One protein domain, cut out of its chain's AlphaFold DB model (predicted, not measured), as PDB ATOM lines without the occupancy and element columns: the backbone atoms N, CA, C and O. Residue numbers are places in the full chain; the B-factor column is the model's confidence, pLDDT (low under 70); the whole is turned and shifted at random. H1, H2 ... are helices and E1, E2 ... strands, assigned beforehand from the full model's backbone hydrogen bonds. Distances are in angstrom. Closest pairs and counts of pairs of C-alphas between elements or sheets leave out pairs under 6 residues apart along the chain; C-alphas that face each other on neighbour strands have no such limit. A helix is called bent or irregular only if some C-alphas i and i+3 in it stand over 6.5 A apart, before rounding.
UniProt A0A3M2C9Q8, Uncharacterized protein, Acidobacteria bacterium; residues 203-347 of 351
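What this domain is: This is residues 203 to 347 of the 351 residues of an uncharacterized protein of Acidobacteria bacterium (UniProt A0A3M2C9Q8). What does the model look like? A small sheet, E3 E1 E6, makes its middle: the long, twisted sheet E2 E4 E5 is partly face to face with it on one face, and helices H2 and H3 cover the other. H4 packs on H3, and H1 only grazes the small sheet. What is it built of? The printed part has 145 residues with four named helices and six named strands, in the order E1 H1 E2 E3 H2 H3 H4 E4 E5 E6, class mixed; E3 E1 E6 is a mixed sheet and E2 E4 E5 is all antiparallel. It is compact, with a radius of gyration of the C-alphas of 14.9 A and spans of 43 by 40 by 24 A.

How they stand to each other: How is the small sheet paired? E1, residues 203 to 207, is parallel to E6, residues 341 to 346, with N 204 and O 342 within hydrogen-bond range at 2.8 A. E1 is antiparallel to E3, residues 248 to 250, with N 203 and O 250 at 2.8 A. Which helices are on it? H1, residues 209 to 214, only grazes it; H2, residues 254 to 263, and H3, residues 266 to 279, are on the same face, at heights over the sheet of 9.8 A and 10.2 A, with closest C-alphas Tyr 249 and Leu 257 at 6.6 A for E3 and H2, and Phe 272 and Ser 343 at 7.4 A for H3 and E6. H4, residues 284 to 295, only just grazes the sheet, with 5 pairs of C-alphas within 10 A, and touches H3 with residues 287 to 291 alone, at a steep tilt of 48 degrees, opposite ways, the closest C-alphas being Leu 273 and Lys 291 at 6.8 A. Every O i to N i+4 pair is within hydrogen-bond range in H1, H2 and H3, and 6 of 8 are in H4, which is irregular, but only just: C-alphas 285 and 288 are 6.8 A apart. How does the second sheet stand? E4, residues 311 to 319, is antiparallel to E2, residues 225 to 232, with N 225 and O 319 at 2.9 A, and forms a hairpin with E5, residues 325 to 334, with N 312 and O 333 at 2.8 A. The two sheets make a sandwich, two sheets face to face, 10.1 A centre to centre where they face each other.

Where its parts are: Where does the printed part begin and end? It begins at Leu 203, the first residue of E1, with C-alpha 203 at (148.795, 174.728, 227.495); E6 ends at Leu 346, with C-alpha 346 at (153.826, 178.144, 218.161), and the printed part ends one residue later, at Glu 347; the C-alphas of Leu 203 and Glu 347 are 14.8 A apart. Which elements are long? E5 measures 26.4 A and bends by 54 degrees at residue 328; E4 measures 25.4 A, E2 22.8 A and H3 19.7 A.

The domain as a whole: Which links are long? E2 to E3 and H4 to E4, each with 15 residues; the printed part has no cut. Where is confidence low? Residues 263 to 264 are under 70, against a mean pLDDT of the printed part of 91.5.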
ATOM      1  N   LEU A 203     147.870 174.172 228.465       95.38
ATOM      2  CA  LEU A 203     148.795 174.728 227.495       95.38
ATOM      3  C   LEU A 203     148.298 176.105 227.061       95.38
ATOM      4  O   LEU A 203     147.201 176.243 226.518       95.38
ATOM      5  N   ARG A 204     149.130 177.119 227.287       95.94
ATOM      6  CA  ARG A 204     148.968 178.468 226.750       95.94
ATOM      7  C   ARG A 204     149.832 178.616 225.506       95.94
ATOM      8  O   ARG A 204     151.051 178.757 225.591       95.94
ATOM      9  N   LEU A 205     149.185 178.612 224.352       96.75
ATOM     10  CA  LEU A 205     149.818 178.831 223.062       96.75
ATOM     11  C   LEU A 205     149.939 180.314 222.763       96.75
ATOM     12  O   LEU A 205     148.954 181.054 222.792       96.75
ATOM     13  N   VAL A 206     151.154 180.726 222.428       96.56
ATOM     14  CA  VAL A 206     151.485 182.068 221.962       96.56
ATOM     15  C   VAL A 206     151.881 181.959 220.494       96.56
ATOM     16  O   VAL A 206     152.799 181.202 220.184       96.56
ATOM     17  N   PRO A 207     151.231 182.677 219.566       95.81
ATOM     18  CA  PRO A 207     151.702 182.696 218.189       95.81
ATOM     19  C   PRO A 207     153.053 183.418 218.134       95.81
ATOM     20  O   PRO A 207     153.145 184.571 218.560       95.81
ATOM     21  N   GLY A 208     154.080 182.752 217.602       95.81
ATOM     22  CA  GLY A 208     155.407 183.333 217.398       95.81
ATOM     23  C   GLY A 208     155.371 184.543 216.465       95.81
ATOM     24  O   GLY A 208     154.370 184.790 215.788       95.81
ATOM     25  N   LEU A 209     156.448 185.329 216.414       95.44
ATOM     26  CA  LEU A 209     156.473 186.611 215.691       95.44
ATOM     27  C   LEU A 209     156.085 186.475 214.211       95.44
ATOM     28  O   LEU A 209     155.325 187.299 213.700       95.44
ATOM     29  N   THR A 210     156.549 185.416 213.544       94.25
ATOM     30  CA  THR A 210     156.215 185.138 212.141       94.25
ATOM     31  C   THR A 210     154.721 184.874 211.973       94.25
ATOM     32  O   THR A 210     154.064 185.540 211.175       94.25
ATOM     33  N   LEU A 211     154.151 183.967 212.776       92.75
ATOM     34  CA  LEU A 211     152.714 183.679 212.735       92.75
ATOM     35  C   LEU A 211     151.886 184.896 213.128       92.75
ATOM     36  O   LEU A 211     150.899 185.199 212.471       92.75
ATOM     37  N   LYS A 212     152.296 185.645 214.152       91.81
ATOM     38  CA  LYS A 212     151.608 186.861 214.590       91.81
ATOM     39  C   LYS A 212     151.445 187.866 213.449       91.81
ATOM     40  O   LYS A 212     150.410 188.522 213.375       91.81
ATOM     41  N   ASN A 213     152.443 188.011 212.583       90.94
ATOM     42  CA  ASN A 213     152.365 188.942 211.458       90.94
ATOM     43  C   ASN A 213     151.433 188.436 210.342       90.94
ATOM     44  O   ASN A 213     150.817 189.256 209.663       90.94
ATOM     45  N   GLU A 214     151.279 187.117 210.192       91.69
ATOM     46  CA  GLU A 214     150.409 186.477 209.191       91.69
ATOM     47  C   GLU A 214     148.958 186.289 209.659       91.69
ATOM     48  O   GLU A 214     148.037 186.272 208.838       91.69
ATOM     49  N   LEU A 215     148.743 186.133 210.967       91.88
ATOM     50  CA  LEU A 215     147.421 185.972 211.560       91.88
ATOM     51  C   LEU A 215     146.654 187.298 211.513       91.88
ATOM     52  O   LEU A 215     147.253 188.359 211.729       91.88
ATOM     53  N   PRO A 216     145.335 187.266 211.284       91.25
ATOM     54  CA  PRO A 216     144.529 188.475 211.265       91.25
ATOM     55  C   PRO A 216     144.350 189.045 212.677       91.25
ATOM     56  O   PRO A 216     144.368 188.318 213.683       91.25
ATOM     57  N   ALA A 217     144.185 190.364 212.773       86.94
ATOM     58  CA  ALA A 217     143.850 190.993 214.040       86.94
ATOM     59  C   ALA A 217     142.420 190.599 214.469       86.94
ATOM     60  O   ALA A 217     141.614 190.160 213.642       86.94
ATOM     61  N   PRO A 218     142.077 190.749 215.761       82.12
ATOM     62  CA  PRO A 218     140.759 190.355 216.266       82.12
ATOM     63  C   PRO A 218     139.571 191.080 215.615       82.12
ATOM     64  O   PRO A 218     138.470 190.549 215.629       82.12
ATOM     65  N   ALA A 219     139.782 192.283 215.072       82.44
ATOM     66  CA  ALA A 219     138.733 193.102 214.458       82.44
ATOM     67  C   ALA A 219     138.683 192.998 212.923       82.44
ATOM     68  O   ALA A 219     137.819 193.618 212.307       82.44
ATOM     69  N   ASP A 220     139.605 192.254 212.308       85.94
ATOM     70  CA  ASP A 220     139.687 192.146 210.850       85.94
ATOM     71  C   ASP A 220     138.667 191.116 210.341       85.94
ATOM     72  O   ASP A 220     138.503 190.063 210.959       85.94
ATOM     73  N   GLU A 221     138.049 191.360 209.184       84.25
ATOM     74  CA  GLU A 221     137.329 190.337 208.412       84.25
ATOM     75  C   GLU A 221     138.301 189.712 207.405       84.25
ATOM     76  O   GLU A 221     138.622 190.340 206.394       84.25
ATOM     77  N   PRO A 222     138.847 188.512 207.669       84.12
ATOM     78  CA  PRO A 222     139.937 188.015 206.860       84.12
ATOM     79  C   PRO A 222     139.402 187.227 205.662       84.12
ATOM     80  O   PRO A 222     138.524 186.372 205.795       84.12
ATOM     81  N   GLU A 223     139.993 187.458 204.491       84.69
ATOM     82  CA  GLU A 223     139.761 186.617 203.308       84.69
ATOM     83  C   GLU A 223     140.291 185.189 203.523       84.69
ATOM     84  O   GLU A 223     139.755 184.227 202.980       84.69
ATOM     85  N   VAL A 224     141.328 185.041 204.352       88.62
ATOM     86  CA  VAL A 224     141.982 183.769 204.669       88.62
ATOM     87  C   VAL A 224     141.770 183.433 206.140       88.62
ATOM     88  O   VAL A 224     142.102 184.229 207.018       88.62
ATOM     89  N   ARG A 225     141.254 182.238 206.427       92.25
ATOM     90  CA  ARG A 225     141.013 181.782 207.802       92.25
ATOM     91  C   ARG A 225     142.128 180.873 208.277       92.25
ATOM     92  O   ARG A 225     142.782 180.205 207.483       92.25
ATOM     93  N   TYR A 226     142.317 180.842 209.584       94.94
ATOM     94  CA  TYR A 226     143.272 179.955 210.221       94.94
ATOM     95  C   TYR A 226     142.535 179.062 211.204       94.94
ATOM     96  O   TYR A 226     141.855 179.561 212.102       94.94
ATOM     97  N   GLU A 227     142.676 177.754 211.026       95.81
ATOM     98  CA  GLU A 227     142.103 176.757 211.916       95.81
ATOM     99  C   GLU A 227     143.204 176.098 212.734       95.81
ATOM    100  O   GLU A 227     144.151 175.538 212.176       95.81
ATOM    101  N   LEU A 228     143.075 176.152 214.058       97.00
ATOM    102  CA  LEU A 228     143.945 175.407 214.959       97.00
ATOM    103  C   LEU A 228     143.266 174.100 215.355       97.00
ATOM    104  O   LEU A 228     142.213 174.097 215.997       97.00
ATOM    105  N   TRP A 229     143.913 173.000 215.001       96.31
ATOM    106  CA  TRP A 229     143.560 171.653 215.415       96.31
ATOM    107  C   TRP A 229     144.467 171.240 216.567       96.31
ATOM    108  O   TRP A 229     145.678 171.465 216.526       96.31
ATOM    109  N   ALA A 230     143.871 170.641 217.592       96.56
ATOM    110  CA  ALA A 230     144.602 170.135 218.741       96.56
ATOM    111  C   ALA A 230     144.144 168.720 219.088       96.56
ATOM    112  O   ALA A 230     142.944 168.453 219.196       96.56
ATOM    113  N   THR A 231     145.104 167.835 219.322       95.81
ATOM    114  CA  THR A 231     144.876 166.501 219.878       95.81
ATOM    115  C   THR A 231     145.550 166.439 221.235       95.81
ATOM    116  O   THR A 231     146.753 166.658 221.342       95.81
ATOM    117  N   VAL A 232     144.782 166.138 222.279       92.44
ATOM    118  CA  VAL A 232     145.303 165.962 223.640       92.44
ATOM    119  C   VAL A 232     145.223 164.478 223.983       92.44
ATOM    120  O   VAL A 232     144.126 163.906 224.053       92.44
ATOM    121  N   GLY A 233     146.381 163.835 224.133       84.69
ATOM    122  CA  GLY A 233     146.476 162.381 224.255       84.69
ATOM    123  C   GLY A 233     145.936 161.679 223.004       84.69
ATOM    124  O   GLY A 233     146.580 161.659 221.963       84.69
ATOM    125  N   HIS A 234     144.731 161.109 223.089       82.12
ATOM    126  CA  HIS A 234     144.069 160.410 221.972       82.12
ATOM    127  C   HIS A 234     142.744 161.053 221.539       82.12
ATOM    128  O   HIS A 234     141.966 160.442 220.806       82.12
ATOM    129  N   LYS A 235     142.437 162.256 222.035       87.94
ATOM    130  CA  LYS A 235     141.166 162.936 221.771       87.94
ATOM    131  C   LYS A 235     141.403 164.192 220.946       87.94
ATOM    132  O   LYS A 235     142.071 165.118 221.404       87.94
ATOM    133  N   LEU A 236     140.821 164.204 219.752       90.31
ATOM    134  CA  LEU A 236     140.796 165.368 218.876       90.31
ATOM    135  C   LEU A 236     139.784 166.387 219.411       90.31
ATOM    136  O   LEU A 236     138.635 166.035 219.688       90.31
ATOM    137  N   ALA A 237     140.220 167.630 219.571       89.25
ATOM    138  CA  ALA A 237     139.351 168.748 219.905       89.25
ATOM    139  C   ALA A 237     138.574 169.230 218.674       89.25
ATOM    140  O   ALA A 237     138.998 169.020 217.535       89.25
ATOM    141  N   GLU A 238     137.457 169.924 218.893       91.25
ATOM    142  CA  GLU A 238     136.851 170.698 217.809       91.25
ATOM    143  C   GLU A 238     137.822 171.803 217.374       91.25
ATOM    144  O   GLU A 238     138.409 172.453 218.236       91.25
ATOM    145  N   PRO A 239     138.020 172.034 216.066       92.50
ATOM    146  CA  PRO A 239     138.990 173.016 215.606       92.50
ATOM    147  C   PRO A 239     138.577 174.436 215.992       92.50
ATOM    148  O   PRO A 239     137.417 174.832 215.836       92.50
ATOM    149  N   LEU A 240     139.550 175.244 216.413       94.19
ATOM    150  CA  LEU A 240     139.359 176.683 216.577       94.19
ATOM    151  C   LEU A 240     139.375 177.331 215.190       94.19
ATOM    152  O   LEU A 240     140.443 177.583 214.641       94.19
ATOM    153  N   ARG A 241     138.189 177.586 214.626       90.31
ATOM    154  CA  ARG A 241     138.002 177.978 213.212       90.31
ATOM    155  C   ARG A 241     138.434 179.400 212.837       90.31
ATOM    156  O   ARG A 241     138.289 179.808 211.685       90.31
ATOM    157  N   ASP A 242     138.887 180.176 213.812       88.12
ATOM    158  CA  ASP A 242     139.226 181.581 213.624       88.12
ATOM    159  C   ASP A 242     140.374 181.997 214.549       88.12
ATOM    160  O   ASP A 242     140.205 182.786 215.483       88.12
ATOM    161  N   LEU A 243     141.550 181.407 214.326       91.06
ATOM    162  CA  LEU A 243     142.747 181.763 215.079       91.06
ATOM    163  C   LEU A 243     143.176 183.199 214.746       91.06
ATOM    164  O   LEU A 243     143.409 183.551 213.587       91.06
ATOM    165  N   ARG A 244     143.323 184.023 215.788       91.69
ATOM    166  CA  ARG A 244     143.761 185.426 215.692       91.69
ATOM    167  C   ARG A 244     145.133 185.621 216.329       91.69
ATOM    168  O   ARG A 244     145.729 184.693 216.866       91.69
ATOM    169  N   ARG A 245     145.624 186.866 216.335       91.81
ATOM    170  CA  ARG A 245     146.854 187.313 217.038       91.81
ATOM    171  C   ARG A 245     146.791 187.215 218.578       91.81
ATOM    172  O   ARG A 245     147.415 188.014 219.273       91.81
ATOM    173  N   GLN A 246     146.021 186.280 219.114       91.56
ATOM    174  CA  GLN A 246     145.718 186.121 220.530       91.56
ATOM    175  C   GLN A 246     146.337 184.828 221.052       91.56
ATOM    176  O   GLN A 246     146.649 183.916 220.287       91.56
ATOM    177  N   THR A 247     146.525 184.746 222.364       94.62
ATOM    178  CA  THR A 247     146.899 183.482 222.997       94.62
ATOM    179  C   THR A 247     145.731 182.515 223.008       94.62
ATOM    180  O   THR A 247     144.601 182.938 223.257       94.62
ATOM    181  N   VAL A 248     146.016 181.227 222.840       95.62
ATOM    182  CA  VAL A 248     145.020 180.158 222.962       95.62
ATOM    183  C   VAL A 248     145.303 179.335 224.209       95.62
ATOM    184  O   VAL A 248     146.436 178.916 224.425       95.62
ATOM    185  N   TYR A 249     144.280 179.083 225.016       95.56
ATOM    186  CA  TYR A 249     144.358 178.171 226.155       95.56
ATOM    187  C   TYR A 249     143.654 176.857 225.810       95.56
ATOM    188  O   TYR A 249     142.524 176.879 225.321       95.56
ATOM    189  N   LEU A 250     144.305 175.725 226.081       95.75
ATOM    190  CA  LEU A 250     143.748 174.379 225.903       95.75
ATOM    191  C   LEU A 250     144.296 173.388 226.945       95.75
ATOM    192  O   LEU A 250     145.173 173.729 227.731       95.75
ATOM    193  N   GLY A 251     143.804 172.151 226.950       93.19
ATOM    194  CA  GLY A 251     144.174 171.124 227.936       93.19
ATOM    195  C   GLY A 251     143.161 170.976 229.076       93.19
ATOM    196  O   GLY A 251     143.421 170.269 230.047       93.19
ATOM    197  N   ALA A 252     142.001 171.634 228.980       92.56
ATOM    198  CA  ALA A 252     140.922 171.516 229.956       92.56
ATOM    199  C   ALA A 252     139.537 171.822 229.338       92.56
ATOM    200  O   ALA A 252     139.453 172.407 228.253       92.56
ATOM    201  N   PRO A 253     138.437 171.457 230.026       91.19
ATOM    202  CA  PRO A 253     137.085 171.873 229.662       91.19
ATOM    203  C   PRO A 253     136.891 173.396 229.739       91.19
ATOM    204  O   PRO A 253     137.563 174.073 230.515       91.19
ATOM    205  N   ALA A 254     135.908 173.928 229.002       90.81
ATOM    206  CA  ALA A 254     135.655 175.372 228.875       90.81
ATOM    207  C   ALA A 254     135.601 176.121 230.222       90.81
ATOM    208  O   ALA A 254     136.330 177.087 230.411       90.81
ATOM    209  N   ALA A 255     134.823 175.622 231.188       87.00
ATOM    210  CA  ALA A 255     134.672 176.258 232.501       87.00
ATOM    211  C   ALA A 255     135.983 176.312 233.314       87.00
ATOM    212  O   ALA A 255     136.198 177.235 234.098       87.00
ATOM    213  N   ASP A 256     136.868 175.324 233.142       88.50
ATOM    214  CA  ASP A 256     138.187 175.330 233.782       88.50
ATOM    215  C   ASP A 256     139.127 176.321 233.080       88.50
ATOM    216  O   ASP A 256     139.858 177.045 233.757       88.50
ATOM    217  N   LEU A 257     139.073 176.402 231.745       90.88
ATOM    218  CA  LEU A 257     139.863 177.354 230.960       90.88
ATOM    219  C   LEU A 257     139.484 178.811 231.252       90.88
ATOM    220  O   LEU A 257     140.382 179.622 231.455       90.88
ATOM    221  N   GLU A 258     138.190 179.139 231.325       89.44
ATOM    222  CA  GLU A 258     137.697 180.486 231.670       89.44
ATOM    223  C   GLU A 258     138.266 180.944 233.016       89.44
ATOM    224  O   GLU A 258     138.923 181.980 233.116       89.44
ATOM    225  N   ARG A 259     138.125 180.097 234.041       83.88
ATOM    226  CA  ARG A 259     138.656 180.352 235.383       83.88
ATOM    227  C   ARG A 259     140.175 180.552 235.390       83.88
ATOM    228  O   ARG A 259     140.678 181.420 236.103       83.88
ATOM    229  N   LEU A 260     140.917 179.733 234.642       84.19
ATOM    230  CA  LEU A 260     142.381 179.815 234.586       84.19
ATOM    231  C   LEU A 260     142.860 181.043 233.804       84.19
ATOM    232  O   LEU A 260     143.864 181.643 234.189       84.19
ATOM    233  N   ALA A 261     142.135 181.437 232.758       83.81
ATOM    234  CA  ALA A 261     142.416 182.634 231.973       83.81
ATOM    235  C   ALA A 261     142.148 183.926 232.766       83.81
ATOM    236  O   ALA A 261     142.897 184.894 232.627       83.81
ATOM    237  N   GLU A 262     141.122 183.944 233.622       81.00
ATOM    238  CA  GLU A 262     140.795 185.091 234.482       81.00
ATOM    239  C   GLU A 262     141.741 185.233 235.684       81.00
ATOM    240  O   GLU A 262     142.030 186.349 236.124       81.00
ATOM    241  N   GLY A 263     142.205 184.107 236.238       66.19
ATOM    242  CA  GLY A 263     142.754 184.066 237.591       66.19
ATOM    243  C   GLY A 263     144.275 184.084 237.743       66.19
ATOM    244  O   GLY A 263     144.732 184.458 238.827       66.19
ATOM    245  N   HIS A 264     145.082 183.660 236.758       65.69
ATOM    246  CA  HIS A 264     146.456 183.227 237.071       65.69
ATOM    247  C   HIS A 264     147.605 183.660 236.139       65.69
ATOM    248  O   HIS A 264     147.500 183.744 234.918       65.69
ATOM    249  N   ASP A 265     148.727 183.893 236.833       78.44
ATOM    250  CA  ASP A 265     150.133 184.015 236.438       78.44
ATOM    251  C   ASP A 265     150.490 184.986 235.306       78.44
ATOM    252  O   ASP A 265     151.181 184.646 234.339       78.44
ATOM    253  N   ARG A 266     150.022 186.234 235.445       85.44
ATOM    254  CA  ARG A 266     150.485 187.348 234.606       85.44
ATOM    255  C   ARG A 266     152.000 187.521 234.703       85.44
ATOM    256  O   ARG A 266     152.631 187.684 233.672       85.44
ATOM    257  N   ASP A 267     152.577 187.391 235.894       89.50
ATOM    258  CA  ASP A 267     154.005 187.628 236.117       89.50
ATOM    259  C   ASP A 267     154.894 186.547 235.481       89.50
ATOM    260  O   ASP A 267     155.891 186.873 234.834       89.50
ATOM    261  N   ALA A 268     154.575 185.248 235.610       90.69
ATOM    262  CA  ALA A 268     155.320 184.230 234.864       90.69
ATOM    263  C   ALA A 268     155.053 184.325 233.365       90.69
ATOM    264  O   ALA A 268     155.967 184.073 232.583       90.69
ATOM    265  N   PHE A 269     153.848 184.732 232.947       92.81
ATOM    266  CA  PHE A 269     153.605 184.955 231.527       92.81
ATOM    267  C   PHE A 269     154.443 186.102 230.970       92.81
ATOM    268  O   PHE A 269     155.031 185.969 229.902       92.81
ATOM    269  N   GLU A 270     154.528 187.215 231.692       93.50
ATOM    270  CA  GLU A 270     155.360 188.350 231.307       93.50
ATOM    271  C   GLU A 270     156.828 187.962 231.239       93.50
ATOM    272  O   GLU A 270     157.462 188.242 230.226       93.50
ATOM    273  N   ARG A 271     157.339 187.228 232.235       94.75
ATOM    274  CA  ARG A 271     158.710 186.695 232.207       94.75
ATOM    275  C   ARG A 271     158.952 185.773 231.014       94.75
ATOM    276  O   ARG A 271     159.988 185.889 230.365       94.75
ATOM    277  N   PHE A 272     158.002 184.890 230.703       95.50
ATOM    278  CA  PHE A 272     158.069 184.024 229.525       95.50
ATOM    279  C   PHE A 272     158.142 184.840 228.228       95.50
ATOM    280  O   PHE A 272     159.013 184.601 227.393       95.50
ATOM    281  N   LEU A 273     157.252 185.826 228.069       96.25
ATOM    282  CA  LEU A 273     157.228 186.679 226.884       96.25
ATOM    283  C   LEU A 273     158.485 187.543 226.777       96.25
ATOM    284  O   LEU A 273     158.978 187.742 225.673       96.25
ATOM    285  N   ASP A 274     159.010 188.047 227.892       96.56
ATOM    286  CA  ASP A 274     160.245 188.829 227.903       96.56
ATOM    287  C   ASP A 274     161.455 187.995 227.496       96.56
ATOM    288  O   ASP A 274     162.252 188.471 226.690       96.56
ATOM    289  N   GLY A 275     161.554 186.753 227.980       97.38
ATOM    290  CA  GLY A 275     162.574 185.807 227.526       97.38
ATOM    291  C   GLY A 275     162.490 185.584 226.018       97.38
ATOM    292  O   GLY A 275     163.432 185.892 225.294       97.38
ATOM    293  N   TYR A 276     161.315 185.179 225.527       97.19
ATOM    294  CA  TYR A 276     161.100 184.933 224.100       97.19
ATOM    295  C   TYR A 276     161.397 186.158 223.219       97.19
ATOM    296  O   TYR A 276     162.104 186.059 222.217       97.19
ATOM    297  N   LEU A 277     160.870 187.333 223.580       97.19
ATOM    298  CA  LEU A 277     161.062 188.563 222.806       97.19
ATOM    299  C   LEU A 277     162.515 189.044 222.843       97.19
ATOM    300  O   LEU A 277     162.984 189.632 221.867       97.19
ATOM    301  N   SER A 278     163.220 188.807 223.952       97.06
ATOM    302  CA  SER A 278     164.647 189.090 224.056       97.06
ATOM    303  C   SER A 278     165.467 188.182 223.150       97.06
ATOM    304  O   SER A 278     166.290 188.685 222.385       97.06
ATOM    305  N   ASP A 279     165.193 186.880 223.173       97.31
ATOM    306  CA  ASP A 279     165.881 185.890 222.338       97.31
ATOM    307  C   ASP A 279     165.630 186.133 220.843       97.31
ATOM    308  O   ASP A 279     166.528 185.978 220.016       97.31
ATOM    309  N   ALA A 280     164.432 186.606 220.494       95.75
ATOM    310  CA  ALA A 280     164.076 187.001 219.134       95.75
ATOM    311  C   ALA A 280     164.655 188.366 218.697       95.75
ATOM    312  O   ALA A 280     164.379 188.822 217.586       95.75
ATOM    313  N   GLY A 281     165.430 189.047 219.551       96.88
ATOM    314  CA  GLY A 281     166.077 190.321 219.229       96.88
ATOM    315  C   GLY A 281     165.118 191.511 219.122       96.88
ATOM    316  O   GLY A 281     165.438 192.510 218.474       96.88
ATOM    317  N   VAL A 282     163.933 191.437 219.738       96.69
ATOM    318  CA  VAL A 282     162.957 192.533 219.697       96.69
ATOM    319  C   VAL A 282     163.430 193.685 220.596       96.69
ATOM    320  O   VAL A 282     163.702 193.451 221.778       96.69
ATOM    321  N   PRO A 283     163.484 194.938 220.102       96.19
ATOM    322  CA  PRO A 283     163.860 196.094 220.918       96.19
ATOM    323  C   PRO A 283     162.897 196.327 222.088       96.19
ATOM    324  O   PRO A 283     161.681 196.236 221.904       96.19
ATOM    325  N   ASP A 284     163.413 196.714 223.259       94.94
ATOM    326  CA  ASP A 284     162.620 196.921 224.489       94.94
ATOM    327  C   ASP A 284     161.411 197.844 224.282       94.94
ATOM    328  O   ASP A 284     160.308 197.549 224.748       94.94
ATOM    329  N   ALA A 285     161.586 198.912 223.495       94.56
ATOM    330  CA  ALA A 285     160.529 199.869 223.167       94.56
ATOM    331  C   ALA A 285     159.321 199.238 222.441       94.56
ATOM    332  O   ALA A 285     158.205 199.742 222.556       94.56
ATOM    333  N   ALA A 286     159.514 198.131 221.715       93.31
ATOM    334  CA  ALA A 286     158.453 197.425 220.993       93.31
ATOM    335  C   ALA A 286     157.814 196.284 221.811       93.31
ATOM    336  O   ALA A 286     156.683 195.877 221.521       93.31
ATOM    337  N   ARG A 287     158.497 195.773 222.849       95.00
ATOM    338  CA  ARG A 287     158.049 194.591 223.612       95.00
ATOM    339  C   ARG A 287     156.719 194.821 224.321       95.00
ATOM    340  O   ARG A 287     155.852 193.952 224.282       95.00
ATOM    341  N   GLY A 288     156.523 195.996 224.923       93.50
ATOM    342  CA  GLY A 288     155.297 196.314 225.670       93.50
ATOM    343  C   GLY A 288     154.023 196.176 224.827       93.50
ATOM    344  O   GLY A 288     153.050 195.556 225.262       93.50
ATOM    345  N   GLY A 289     154.058 196.678 223.586       91.56
ATOM    346  CA  GLY A 289     152.935 196.579 222.653       91.56
ATOM    347  C   GLY A 289     152.625 195.137 222.242       91.56
ATOM    348  O   GLY A 289     151.456 194.755 222.180       91.56
ATOM    349  N   LEU A 290     153.657 194.315 222.017       91.62
ATOM    350  CA  LEU A 290     153.492 192.896 221.684       91.62
ATOM    351  C   LEU A 290     152.905 192.104 222.857       91.62
ATOM    352  O   LEU A 290     151.919 191.390 222.673       91.62
ATOM    353  N   LYS A 291     153.447 192.299 224.067       93.12
ATOM    354  CA  LYS A 291     152.952 191.658 225.294       93.12
ATOM    355  C   LYS A 291     151.477 191.979 225.538       93.12
ATOM    356  O   LYS A 291     150.667 191.072 225.708       93.12
ATOM    357  N   SER A 292     151.111 193.257 225.441       90.25
ATOM    358  CA  SER A 292     149.723 193.704 225.617       90.25
ATOM    359  C   SER A 292     148.756 193.115 224.589       90.25
ATOM    360  O   SER A 292     147.595 192.882 224.915       90.25
ATOM    361  N   GLN A 293     149.198 192.881 223.348       88.12
ATOM    362  CA  GLN A 293     148.357 192.254 222.323       88.12
ATOM    363  C   GLN A 293     148.082 190.784 222.642       88.12
ATOM    364  O   GLN A 293     146.927 190.371 222.603       88.12
ATOM    365  N   TRP A 294     149.110 190.013 223.006       90.50
ATOM    366  CA  TRP A 294     148.943 188.596 223.338       90.50
ATOM    367  C   TRP A 294     148.132 188.372 224.613       90.50
ATOM    368  O   TRP A 294     147.339 187.442 224.675       90.50
ATOM    369  N   GLN A 295     148.273 189.245 225.608       87.88
ATOM    370  CA  GLN A 295     147.513 189.151 226.856       87.88
ATOM    371  C   GLN A 295     146.035 189.554 226.711       87.88
ATOM    372  O   GLN A 295     145.232 189.293 227.609       87.88
ATOM    373  N   ARG A 296     145.650 190.224 225.617       85.94
ATOM    374  CA  ARG A 296     144.299 190.767 225.459       85.94
ATOM    375  C   ARG A 296     143.339 189.717 224.901       85.94
ATOM    376  O   ARG A 296     143.453 189.322 223.744       85.94
ATOM    377  N   ALA A 297     142.317 189.395 225.697       85.31
ATOM    378  CA  ALA A 297     141.192 188.538 225.316       85.31
ATOM    379  C   ALA A 297     141.658 187.176 224.759       85.31
ATOM    380  O   ALA A 297     141.550 186.938 223.558       85.31
ATOM    381  N   PRO A 298     142.220 186.297 225.607       91.62
ATOM    382  CA  PRO A 298     142.650 184.977 225.163       91.62
ATOM    383  C   PRO A 298     141.495 184.192 224.532       91.62
ATOM    384  O   PRO A 298     140.356 184.269 224.990       91.62
ATOM    385  N   GLN A 299     141.800 183.411 223.498       93.88
ATOM    386  CA  GLN A 299     140.866 182.443 222.934       93.88
ATOM    387  C   GLN A 299     140.933 181.149 223.748       93.88
ATOM    388  O   GLN A 299     142.004 180.729 224.197       93.88
ATOM    389  N   LEU A 300     139.787 180.506 223.943       94.94
ATOM    390  CA  LEU A 300     139.694 179.242 224.664       94.94
ATOM    391  C   LEU A 300     139.384 178.140 223.658       94.94
ATOM    392  O   LEU A 300     138.449 178.265 222.867       94.94
ATOM    393  N   LEU A 301     140.162 177.067 223.701       96.12
ATOM    394  CA  LEU A 301     139.951 175.864 222.912       96.12
ATOM    395  C   LEU A 301     139.676 174.714 223.887       96.12
ATOM    396  O   LEU A 301     140.621 174.122 224.410       96.12
ATOM    397  N   PRO A 302     138.399 174.422 224.197       94.44
ATOM    398  CA  PRO A 302     138.046 173.350 225.116       94.44
ATOM    399  C   PRO A 302     138.522 171.996 224.591       94.44
ATOM    400  O   PRO A 302     138.230 171.614 223.458       94.44
ATOM    401  N   THR A 303     139.220 171.243 225.436       93.44
ATOM    402  CA  THR A 303     139.708 169.897 225.107       93.44
ATOM    403  C   THR A 303     139.396 168.921 226.234       93.44
ATOM    404  O   THR A 303     138.831 169.280 227.270       93.44
ATOM    405  N   ALA A 304     139.793 167.659 226.054       89.94
ATOM    406  CA  ALA A 304     139.926 166.755 227.188       89.94
ATOM    407  C   ALA A 304     140.926 167.317 228.214       89.94
ATOM    408  O   ALA A 304     141.833 168.069 227.849       89.94
ATOM    409  N   GLU A 305     140.740 166.942 229.483       90.69
ATOM    410  CA  GLU A 305     141.693 167.243 230.554       90.69
ATOM    411  C   GLU A 305     143.048 166.626 230.227       90.69
ATOM    412  O   GLU A 305     143.126 165.420 229.984       90.69
ATOM    413  N   ALA A 306     144.079 167.464 230.233       90.75
ATOM    414  CA  ALA A 306     145.458 167.056 230.066       90.75
ATOM    415  C   ALA A 306     146.154 167.000 231.431       90.75
ATOM    416  O   ALA A 306     146.021 167.904 232.266       90.75
ATOM    417  N   GLY A 307     146.886 165.918 231.658       89.44
ATOM    418  CA  GLY A 307     147.763 165.730 232.799       89.44
ATOM    419  C   GLY A 307     149.225 165.989 232.453       89.44
ATOM    420  O   GLY A 307     149.620 166.156 231.300       89.44
ATOM    421  N   THR A 308     150.055 165.979 233.488       90.12
ATOM    422  CA  THR A 308     151.509 165.939 233.348       90.12
ATOM    423  C   THR A 308     151.947 164.732 232.518       90.12
ATOM    424  O   THR A 308     151.540 163.605 232.796       90.12
ATOM    425  N   GLY A 309     152.832 164.962 231.551       91.25
ATOM    426  CA  GLY A 309     153.371 163.941 230.656       91.25
ATOM    427  C   GLY A 309     152.522 163.687 229.412       91.25
ATOM    428  O   GLY A 309     153.005 163.025 228.494       91.25
ATOM    429  N   ASP A 310     151.306 164.236 229.336       92.88
ATOM    430  CA  ASP A 310     150.488 164.121 228.133       92.88
ATOM    431  C   ASP A 310     151.114 164.904 226.973       92.88
ATOM    432  O   ASP A 310     151.665 165.997 227.144       92.88
ATOM    433  N   ALA A 311     151.016 164.333 225.773       94.69
ATOM    434  CA  ALA A 311     151.388 165.001 224.538       94.69
ATOM    435  C   ALA A 311     150.183 165.752 223.960       94.69
ATOM    436  O   ALA A 311     149.071 165.219 223.871       94.69
ATOM    437  N   VAL A 312     150.433 166.990 223.550       96.50
ATOM    438  CA  VAL A 312     149.497 167.849 222.837       96.50
ATOM    439  C   VAL A 312     150.029 168.051 221.428       96.50
ATOM    440  O   VAL A 312     151.040 168.724 221.224       96.50
ATOM    441  N   GLU A 313     149.362 167.451 220.452       97.12
ATOM    442  CA  GLU A 313     149.669 167.644 219.038       97.12
ATOM    443  C   GLU A 313     148.864 168.824 218.510       97.12
ATOM    444  O   GLU A 313     147.663 168.936 218.756       97.12
ATOM    445  N   LEU A 314     149.534 169.710 217.789       97.31
ATOM    446  CA  LEU A 314     148.994 170.958 217.279       97.31
ATOM    447  C   LEU A 314     149.221 171.010 215.782       97.31
ATOM    448  O   LEU A 314     150.328 170.753 215.306       97.31
ATOM    449  N   GLU A 315     148.191 171.404 215.051       96.88
ATOM    450  CA  GLU A 315     148.270 171.623 213.616       96.88
ATOM    451  C   GLU A 315     147.510 172.897 213.259       96.88
ATOM    452  O   GLU A 315     146.307 173.018 213.485       96.88
ATOM    453  N   LEU A 316     148.233 173.869 212.714       96.88
ATOM    454  CA  LEU A 316     147.672 175.111 212.214       96.88
ATOM    455  C   LEU A 316     147.488 175.001 210.708       96.88
ATOM    456  O   LEU A 316     148.464 174.857 209.968       96.88
ATOM    457  N   ARG A 317     146.246 175.138 210.256       96.12
ATOM    458  CA  ARG A 317     145.898 175.160 208.839       96.12
ATOM    459  C   ARG A 317     145.457 176.544 208.415       96.12
ATOM    460  O   ARG A 317     144.700 177.209 209.114       96.12
ATOM    461  N   ARG A 318     145.907 176.955 207.241       94.88
ATOM    462  CA  ARG A 318     145.405 178.104 206.501       94.88
ATOM    463  C   ARG A 318     144.343 177.618 205.522       94.88
ATOM    464  O   ARG A 318     144.611 176.716 204.733       94.88
ATOM    465  N   ILE A 319     143.169 178.234 205.573       93.75
ATOM    466  CA  ILE A 319     142.004 177.917 204.751       93.75
ATOM    467  C   ILE A 319     141.706 179.107 203.841       93.75
ATOM    468  O   ILE A 319     141.409 180.211 204.308       93.75
ATOM    469  N   TYR A 320     141.790 178.873 202.537       92.38
ATOM    470  CA  TYR A 320     141.534 179.871 201.501       92.38
ATOM    471  C   TYR A 320     140.039 179.901 201.103       92.38
ATOM    472  O   TYR A 320     139.317 178.928 201.350       92.38
ATOM    473  N   PRO A 321     139.543 180.980 200.459       88.69
ATOM    474  CA  PRO A 321     138.149 181.077 199.999       88.69
ATOM    475  C   PRO A 321     137.708 179.945 199.062       88.69
ATOM    476  O   PRO A 321     136.546 179.541 199.067       88.69
ATOM    477  N   ASP A 322     138.643 179.413 198.276       91.31
ATOM    478  CA  ASP A 322     138.451 178.283 197.362       91.31
ATOM    479  C   ASP A 322     138.482 176.913 198.069       91.31
ATOM    480  O   ASP A 322     138.418 175.876 197.411       91.31
ATOM    481  N   ARG A 323     138.540 176.903 199.410       85.44
ATOM    482  CA  ARG A 323     138.684 175.724 200.280       85.44
ATOM    483  C   ARG A 323     139.993 174.960 200.108       85.44
ATOM    484  O   ARG A 323     140.085 173.814 200.546       85.44
ATOM    485  N   ARG A 324     141.020 175.570 199.515       89.69
ATOM    486  CA  ARG A 324     142.369 175.022 199.623       89.69
ATOM    487  C   ARG A 324     142.816 175.093 201.085       89.69
ATOM    488  O   ARG A 324     142.601 176.100 201.757       89.69
ATOM    489  N   GLU A 325     143.454 174.026 201.555       91.56
ATOM    490  CA  GLU A 325     144.067 173.963 202.881       91.56
ATOM    491  C   GLU A 325     145.588 173.902 202.739       91.56
ATOM    492  O   GLU A 325     146.123 173.203 201.874       91.56
ATOM    493  N   GLU A 326     146.293 174.641 203.584       93.88
ATOM    494  CA  GLU A 326     147.749 174.623 203.678       93.88
ATOM    495  C   GLU A 326     148.147 174.483 205.144       93.88
ATOM    496  O   GLU A 326     147.692 175.241 205.998       93.88
ATOM    497  N   CYS A 327     148.998 173.511 205.449       95.00
ATOM    498  CA  CYS A 327     149.529 173.335 206.792       95.00
ATOM    499  C   CYS A 327     150.650 174.361 207.027       95.00
ATOM    500  O   CYS A 327     151.627 174.406 206.284       95.00
ATOM    501  N   VAL A 328     150.471 175.224 208.028       95.62
ATOM    502  CA  VAL A 328     151.349 176.378 208.305       95.62
ATOM    503  C   VAL A 328     152.321 176.084 209.443       95.62
ATOM    504  O   VAL A 328     153.444 176.589 209.451       95.62
ATOM    505  N   ALA A 329     151.863 175.318 210.430       96.00
ATOM    506  CA  ALA A 329     152.656 174.910 211.576       96.00
ATOM    507  C   ALA A 329     152.169 173.561 212.098       96.00
ATOM    508  O   ALA A 329     150.961 173.323 212.180       96.00
ATOM    509  N   ARG A 330     153.107 172.715 212.519       96.81
ATOM    510  CA  ARG A 330     152.829 171.510 213.299       96.81
ATOM    511  C   ARG A 330     153.794 171.434 214.475       96.81
ATOM    512  O   ARG A 330     154.986 171.680 214.317       96.81
ATOM    513  N   ALA A 331     153.276 171.096 215.649       96.88
ATOM    514  CA  ALA A 331     154.079 170.938 216.855       96.88
ATOM    515  C   ALA A 331     153.518 169.828 217.742       96.88
ATOM    516  O   ALA A 331     152.310 169.609 217.781       96.88
ATOM    517  N   THR A 332     154.395 169.175 218.497       96.38
ATOM    518  CA  THR A 332     154.009 168.271 219.581       96.38
ATOM    519  C   THR A 332     154.628 168.799 220.862       96.38
ATOM    520  O   THR A 332     155.847 168.945 220.948       96.38
ATOM    521  N   VAL A 333     153.791 169.104 221.848       96.31
ATOM    522  CA  VAL A 333     154.213 169.659 223.136       96.31
ATOM    523  C   VAL A 333     153.909 168.647 224.226       96.31
ATOM    524  O   VAL A 333     152.758 168.265 224.410       96.31
ATOM    525  N   THR A 334     154.927 168.217 224.965       95.31
ATOM    526  CA  THR A 334     154.730 167.406 226.172       95.31
ATOM    527  C   THR A 334     154.525 168.321 227.370       95.31
ATOM    528  O   THR A 334     155.322 169.237 227.597       95.31
ATOM    529  N   LEU A 335     153.460 168.070 228.131       93.31
ATOM    530  CA  LEU A 335     153.111 168.871 229.296       93.31
ATOM    531  C   LEU A 335     154.017 168.543 230.488       93.31
ATOM    532  O   LEU A 335     154.044 167.408 230.967       93.31
ATOM    533  N   ALA A 336     154.778 169.528 230.957       88.19
ATOM    534  CA  ALA A 336     155.692 169.407 232.088       88.19
ATOM    535  C   ALA A 336     154.940 169.420 233.432       88.19
ATOM    536  O   ALA A 336     153.841 169.956 233.540       88.19
ATOM    537  N   GLY A 337     155.525 168.787 234.454       72.19
ATOM    538  CA  GLY A 337     154.816 168.438 235.692       72.19
ATOM    539  C   GLY A 337     154.711 169.498 236.773       72.19
ATOM    540  O   GLY A 337     153.924 169.322 237.702       72.19
ATOM    541  N   ASP A 338     155.476 170.574 236.659       72.50
ATOM    542  CA  ASP A 338     155.643 171.501 237.777       72.50
ATOM    543  C   ASP A 338     154.692 172.706 237.691       72.50
ATOM    544  O   ASP A 338     154.318 173.269 238.722       72.50
ATOM    545  N   ASP A 339     154.211 173.042 236.488       77.88
ATOM    546  CA  ASP A 339     153.387 174.225 236.243       77.88
ATOM    547  C   ASP A 339     151.940 173.867 235.894       77.88
ATOM    548  O   ASP A 339     151.660 173.050 235.020       77.88
ATOM    549  N   ARG A 340     150.982 174.567 236.516       86.44
ATOM    550  CA  ARG A 340     149.557 174.476 236.139       86.44
ATOM    551  C   ARG A 340     149.285 174.987 234.721       86.44
ATOM    552  O   ARG A 340     148.330 174.537 234.090       86.44
ATOM    553  N   ILE A 341     150.074 175.956 234.252       92.12
ATOM    554  CA  ILE A 341     149.955 176.554 232.921       92.12
ATOM    555  C   ILE A 341     151.334 176.577 232.269       92.12
ATOM    556  O   ILE A 341     152.184 177.384 232.637       92.12
ATOM    557  N   GLN A 342     151.535 175.744 231.255       94.19
ATOM    558  CA  GLN A 342     152.747 175.755 230.445       94.19
ATOM    559  C   GLN A 342     152.562 176.695 229.260       94.19
ATOM    560  O   GLN A 342     151.573 176.607 228.535       94.19
ATOM    561  N   SER A 343     153.512 177.603 229.044       95.38
ATOM    562  CA  SER A 343     153.500 178.484 227.871       95.38
ATOM    563  C   SER A 343     154.350 177.894 226.756       95.38
ATOM    564  O   SER A 343     155.447 177.400 227.008       95.38
ATOM    565  N   TYR A 344     153.850 177.951 225.526       96.94
ATOM    566  CA  TYR A 344     154.557 177.457 224.350       96.94
ATOM    567  C   TYR A 344     154.394 178.429 223.187       96.94
ATOM    568  O   TYR A 344     153.285 178.893 222.909       96.94
ATOM    569  N   VAL A 345     155.498 178.731 222.505       97.50
ATOM    570  CA  VAL A 345     155.465 179.538 221.287       97.50
ATOM    571  C   VAL A 345     155.231 178.624 220.094       97.50
ATOM    572  O   VAL A 345     156.069 177.788 219.764       97.50
ATOM    573  N   LEU A 346     154.087 178.792 219.435       96.88
ATOM    574  CA  LEU A 346     153.826 178.144 218.161       96.88
ATOM    575  C   LEU A 346     154.557 178.927 217.074       96.88
ATOM    576  O   LEU A 346     154.163 180.042 216.735       96.88
ATOM    577  N   GLU A 347     155.629 178.351 216.549       95.44
ATOM    578  CA  GLU A 347     156.372 178.924 215.433       95.44
ATOM    579  C   GLU A 347     155.853 178.403 214.096       95.44
ATOM    580  O   GLU A 347     155.297 177.306 213.996       95.44
TER     581      GLU A 347